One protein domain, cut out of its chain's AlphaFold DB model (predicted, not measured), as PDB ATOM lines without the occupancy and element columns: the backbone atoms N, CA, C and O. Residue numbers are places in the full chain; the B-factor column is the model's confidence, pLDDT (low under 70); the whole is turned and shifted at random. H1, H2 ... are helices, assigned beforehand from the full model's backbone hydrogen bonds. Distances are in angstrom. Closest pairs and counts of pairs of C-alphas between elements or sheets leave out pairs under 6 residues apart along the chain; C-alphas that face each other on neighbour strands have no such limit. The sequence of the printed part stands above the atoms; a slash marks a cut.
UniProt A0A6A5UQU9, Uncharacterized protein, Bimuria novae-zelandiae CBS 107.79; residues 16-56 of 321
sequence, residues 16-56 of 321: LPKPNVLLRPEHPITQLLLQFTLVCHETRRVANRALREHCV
ATOM      1  N   LEU A  16      17.352 -22.345 -22.915       93.75
ATOM      2  CA  LEU A  16      18.219 -21.328 -23.510       93.75
ATOM      3  C   LEU A  16      19.529 -21.188 -22.728       93.75
ATOM      4  O   LEU A  16      19.544 -21.325 -21.503       93.75
ATOM      5  N   PRO A  17      20.643 -20.883 -23.416       92.69
ATOM      6  CA  PRO A  17      21.900 -20.639 -22.736       92.69
ATOM      7  C   PRO A  17      21.854 -19.306 -21.973       92.69
ATOM      8  O   PRO A  17      20.925 -18.505 -22.104       92.69
ATOM      9  N   LYS A  18      22.907 -19.031 -21.197       90.06
ATOM     10  CA  LYS A  18      23.084 -17.717 -20.567       90.06
ATOM     11  C   LYS A  18      23.049 -16.594 -21.625       90.06
ATOM     12  O   LYS A  18      23.448 -16.810 -22.775       90.06
ATOM     13  N   PRO A  19      22.644 -15.367 -21.243       85.25
ATOM     14  CA  PRO A  19      22.785 -14.204 -22.111       85.25
ATOM     15  C   PRO A  19      24.230 -14.066 -22.602       85.25
ATOM     16  O   PRO A  19      25.164 -14.259 -21.824       85.25
ATOM     17  N   ASN A  20      24.406 -13.687 -23.869       83.88
ATOM     18  CA  ASN A  20      25.710 -13.563 -24.537       83.88
ATOM     19  C   ASN A  20      26.423 -14.892 -24.840       83.88
ATOM     20  O   ASN A  20      27.629 -14.887 -25.043       83.88
ATOM     21  N   VAL A  21      25.716 -16.017 -24.923       93.62
ATOM     22  CA  VAL A  21      26.256 -17.231 -25.557       93.62
ATOM     23  C   VAL A  21      25.806 -17.275 -27.015       93.62
ATOM     24  O   VAL A  21      24.618 -17.103 -27.294       93.62
ATOM     25  N   LEU A  22      26.747 -17.504 -27.929       95.00
ATOM     26  CA  LEU A  22      26.493 -17.797 -29.335       95.00
ATOM     27  C   LEU A  22      26.684 -19.296 -29.580       95.00
ATOM     28  O   LEU A  22      27.735 -19.863 -29.304       95.00
ATOM     29  N   LEU A  23      25.642 -19.930 -30.097       94.88
ATOM     30  CA  LEU A  23      25.557 -21.354 -30.353       94.88
ATOM     31  C   LEU A  23      25.797 -21.642 -31.832       94.88
ATOM     32  O   LEU A  23      25.226 -21.001 -32.722       94.88
ATOM     33  N   ARG A  24      26.603 -22.669 -32.090       94.38
ATOM     34  CA  ARG A  24      26.826 -23.193 -33.438       94.38
ATOM     35  C   ARG A  24      25.570 -23.899 -33.972       94.38
ATOM     36  O   ARG A  24      24.703 -24.297 -33.183       94.38
ATOM     37  N   PRO A  25      25.452 -24.084 -35.297       93.81
ATOM     38  CA  PRO A  25      24.335 -24.816 -35.892       93.81
ATOM     39  C   PRO A  25      24.197 -26.238 -35.356       93.81
ATOM     40  O   PRO A  25      23.083 -26.695 -35.132       93.81
ATOM     41  N   GLU A  26      25.312 -26.918 -35.105       94.88
ATOM     42  CA  GLU A  26      25.355 -28.316 -34.665       94.88
ATOM     43  C   GLU A  26      24.957 -28.476 -33.189       94.88
ATOM     44  O   GLU A  26      24.733 -29.589 -32.718       94.88
ATOM     45  N   HIS A  27      24.848 -27.371 -32.443       95.69
ATOM     46  CA  HIS A  27      24.535 -27.410 -31.023       95.69
ATOM     47  C   HIS A  27      23.111 -27.961 -30.781       95.69
ATOM     48  O   HIS A  27      22.165 -27.482 -31.418       95.69
ATOM     49  N   PRO A  28      22.905 -28.883 -29.816       96.44
ATOM     50  CA  PRO A  28      21.594 -29.489 -29.555       96.44
ATOM     51  C   PRO A  28      20.471 -28.474 -29.310       96.44
ATOM     52  O   PRO A  28      19.376 -28.628 -29.837       96.44
ATOM     53  N   ILE A  29      20.753 -27.392 -28.571       95.88
ATOM     54  CA  ILE A  29      19.785 -26.297 -28.354       95.88
ATOM     55  C   ILE A  29      19.398 -25.625 -29.679       95.88
ATOM     56  O   ILE A  29      18.221 -25.361 -29.900       95.88
ATOM     57  N   THR A  30      20.346 -25.372 -30.587       96.50
ATOM     58  CA  THR A  30      20.039 -24.766 -31.893       96.50
ATOM     59  C   THR A  30      19.109 -25.669 -32.701       96.50
ATOM     60  O   THR A  30      18.104 -25.200 -33.233       96.50
ATOM     61  N   GLN A  31      19.395 -26.975 -32.734       97.06
ATOM     62  CA  GLN A  31      18.550 -27.969 -33.400       97.06
ATOM     63  C   GLN A  31      17.154 -28.040 -32.771       97.06
ATOM     64  O   GLN A  31      16.151 -28.014 -33.481       97.06
ATOM     65  N   LEU A  32      17.077 -28.038 -31.440       96.06
ATOM     66  CA  LEU A  32      15.820 -28.011 -30.698       96.06
ATOM     67  C   LEU A  32      14.982 -26.767 -31.037       96.06
ATOM     68  O   LEU A  32      13.788 -26.881 -31.313       96.06
ATOM     69  N   LEU A  33      15.599 -25.581 -31.071       96.56
ATOM     70  CA  LEU A  33      14.920 -24.340 -31.445       96.56
ATOM     71  C   LEU A  33      14.384 -24.402 -32.878       96.56
ATOM     72  O   LEU A  33      13.245 -24.001 -33.108       96.56
ATOM     73  N   LEU A  34      15.155 -24.947 -33.825       96.00
ATOM     74  CA  LEU A  34      14.688 -25.157 -35.199       96.00
ATOM     75  C   LEU A  34      13.457 -26.068 -35.239       96.00
ATOM     76  O   LEU A  34      12.481 -25.714 -35.900       96.00
ATOM     77  N   GLN A  35      13.433 -27.165 -34.478       96.38
ATOM     78  CA  GLN A  35      12.247 -28.026 -34.388       96.38
ATOM     79  C   GLN A  35      11.034 -27.267 -33.834       96.38
ATOM     80  O   GLN A  35       9.944 -27.334 -34.404       96.38
ATOM     81  N   PHE A  36      11.217 -26.445 -32.797       95.81
ATOM     82  CA  PHE A  36      10.135 -25.620 -32.248       95.81
ATOM     83  C   PHE A  36       9.591 -24.567 -33.222       95.81
ATOM     84  O   PHE A  36       8.450 -24.125 -33.052       95.81
ATOM     85  N   THR A  37      10.336 -24.200 -34.274       95.69
ATOM     86  CA  THR A  37       9.798 -23.349 -35.349       95.69
ATOM     87  C   THR A  37       8.742 -24.044 -36.209       95.69
ATOM     88  O   THR A  37       7.947 -23.364 -36.862       95.69
ATOM     89  N   LEU A  38       8.681 -25.376 -36.189       96.38
ATOM     90  CA  LEU A  38       7.780 -26.171 -37.023       96.38
ATOM     91  C   LEU A  38       6.506 -26.620 -36.292       96.38
ATOM     92  O   LEU A  38       5.556 -27.014 -36.957       96.38
ATOM     93  N   VAL A  39       6.457 -26.516 -34.957       94.19
ATOM     94  CA  VAL A  39       5.355 -27.048 -34.129       94.19
ATOM     95  C   VAL A  39       4.080 -26.199 -34.220       94.19
ATOM     96  O   VAL A  39       3.088 -26.639 -34.795       94.19
ATOM     97  N   CYS A  40       4.074 -24.984 -33.660       93.38
ATOM     98  CA  CYS A  40       2.930 -24.068 -33.725       93.38
ATOM     99  C   CYS A  40       3.387 -22.605 -33.804       93.38
ATOM    100  O   CYS A  40       4.582 -22.303 -33.802       93.38
ATOM    101  N   HIS A  41       2.439 -21.673 -33.906       93.56
ATOM    102  CA  HIS A  41       2.733 -20.249 -34.058       93.56
ATOM    103  C   HIS A  41       3.462 -19.661 -32.831       93.56
ATOM    104  O   HIS A  41       4.436 -18.917 -32.970       93.56
ATOM    105  N   GLU A  42       3.044 -20.041 -31.627       94.19
ATOM    106  CA  GLU A  42       3.553 -19.544 -30.348       94.19
ATOM    107  C   GLU A  42       4.991 -20.011 -30.113       94.19
ATOM    108  O   GLU A  42       5.873 -19.189 -29.841       94.19
ATOM    109  N   THR A  43       5.253 -21.311 -30.290       95.44
ATOM    110  CA  THR A  43       6.606 -21.875 -30.178       95.44
ATOM    111  C   THR A  43       7.517 -21.292 -31.247       95.44
ATOM    112  O   THR A  43       8.641 -20.898 -30.943       95.44
ATOM    113  N   ARG A  44       7.017 -21.135 -32.481       94.88
ATOM    114  CA  ARG A  44       7.757 -20.515 -33.583       94.88
ATOM    115  C   ARG A  44       8.170 -19.090 -33.261       94.88
ATOM    116  O   ARG A  44       9.300 -18.712 -33.564       94.88
ATOM    117  N   ARG A  45       7.294 -18.293 -32.648       94.12
ATOM    118  CA  ARG A  45       7.614 -16.912 -32.265       94.12
ATOM    119  C   ARG A  45       8.765 -16.860 -31.260       94.12
ATOM    120  O   ARG A  45       9.701 -16.086 -31.460       94.12
ATOM    121  N   VAL A  46       8.702 -17.679 -30.206       94.88
ATOM    122  CA  VAL A  46       9.735 -17.724 -29.156       94.88
ATOM    123  C   VAL A  46      11.046 -18.294 -29.700       94.88
ATOM    124  O   VAL A  46      12.096 -17.681 -29.518       94.88
ATOM    125  N   ALA A  47      10.987 -19.393 -30.453       95.44
ATOM    126  CA  ALA A  47      12.162 -20.019 -31.046       95.44
ATOM    127  C   ALA A  47      12.870 -19.103 -32.054       95.44
ATOM    128  O   ALA A  47      14.081 -18.926 -31.972       95.44
ATOM    129  N   ASN A  48      12.132 -18.436 -32.951       94.00
ATOM    130  CA  ASN A  48      12.723 -17.481 -33.896       94.00
ATOM    131  C   ASN A  48      13.416 -16.310 -33.193       94.00
ATOM    132  O   ASN A  48      14.434 -15.819 -33.679       94.00
ATOM    133  N   ARG A  49      12.872 -15.841 -32.062       93.25
ATOM    134  CA  ARG A  49      13.528 -14.806 -31.259       93.25
ATOM    135  C   ARG A  49      14.847 -15.324 -30.687       93.25
ATOM    136  O   ARG A  49      15.871 -14.692 -30.919       93.25
ATOM    137  N   ALA A  50      14.827 -16.485 -30.037       94.62
ATOM    138  CA  ALA A  50      16.027 -17.090 -29.468       94.62
ATOM    139  C   ALA A  50      17.106 -17.375 -30.530       94.62
ATOM    140  O   ALA A  50      18.278 -17.089 -30.305       94.62
ATOM    141  N   LEU A  51      16.721 -17.849 -31.722       94.62
ATOM    142  CA  LEU A  51      17.650 -18.082 -32.836       94.62
ATOM    143  C   LEU A  51      18.380 -16.798 -33.271       94.62
ATOM    144  O   LEU A  51      19.569 -16.849 -33.576       94.62
ATOM    145  N   ARG A  52      17.701 -15.641 -33.276       92.75
ATOM    146  CA  ARG A  52      18.314 -14.335 -33.602       92.75
ATOM    147  C   ARG A  52      19.203 -13.780 -32.490       92.75
ATOM    148  O   ARG A  52      20.093 -12.980 -32.771       92.75
ATOM    149  N   GLU A  53      18.935 -14.172 -31.249       93.50
ATOM    150  CA  GLU A  53      19.694 -13.741 -30.075       93.50
ATOM    151  C   GLU A  53      20.939 -14.610 -29.841       93.50
ATOM    152  O   GLU A  53      21.947 -14.097 -29.358       93.50
ATOM    153  N   HIS A  54      20.895 -15.896 -30.218       94.94
ATOM    154  CA  HIS A  54      21.911 -16.877 -29.831       94.94
ATOM    155  C   HIS A  54      22.504 -17.709 -30.967       94.94
ATOM    156  O   HIS A  54      23.544 -18.310 -30.753       94.94
ATOM    157  N   CYS A  55      21.909 -17.796 -32.158       95.06
ATOM    158  CA  CYS A  55      22.296 -18.831 -33.136       95.06
ATOM    159  C   CYS A  55      22.729 -18.275 -34.500       95.06
ATOM    160  O   CYS A  55      22.848 -19.028 -35.472       95.06
ATOM    161  N   VAL A  56      22.958 -16.964 -34.615       95.44
ATOM    162  CA  VAL A  56      23.377 -16.355 -35.886       95.44
ATOM    163  C   VAL A  56      24.878 -16.542 -36.079       95.44
ATOM    164  O   VAL A  56      25.696 -15.696 -35.722       95.44
TER     165      VAL A  56
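Overview. This is residues 16 to 56 of the 321 residues of an uncharacterized protein of Bimuria novae-zelandiae CBS 107.79 (UniProt A0A6A5UQU9). A helical hairpin: H2, the longest helix, and H1 run side by side, joined at one end by a tight turn at Cys 40. The stretch of residues 16 to 27, with no named element, loops across the other end. The printed part has 41 residues with two named helices, H1 then H2, and no named strand; the class is all helix. It is compact and rounded, with a radius of gyration of the C-alphas of 9.5 A and spans of 26 by 18 by 14 A.

Arrangement. H2, residues 41 to 54, and H1, residues 28 to 39, touch and form a helical hairpin. Their closest C-alphas, those of Arg 44 and Thr 37, are 3.9 A apart. They run opposite ways at a shallow tilt of 29 degrees. In H2 every O i to N i+4 pair is within hydrogen-bond range; in H1, 6 of 8 are.

Along the chain. H2 measures 19.9 A from C-alpha 41 at (2.733, -20.249, -34.058) to C-alpha 54 at (21.911, -16.877, -29.831). H1 measures 17.0 A and begins with C-alpha 28 at (21.594, -29.489, -29.555).

Size, cuts and confidence. The two C-alphas farthest apart, those of Asn 20 and Cys 40, are 26.7 A apart. The printed part has no cut, and no printed residue is under 70 in pLDDT.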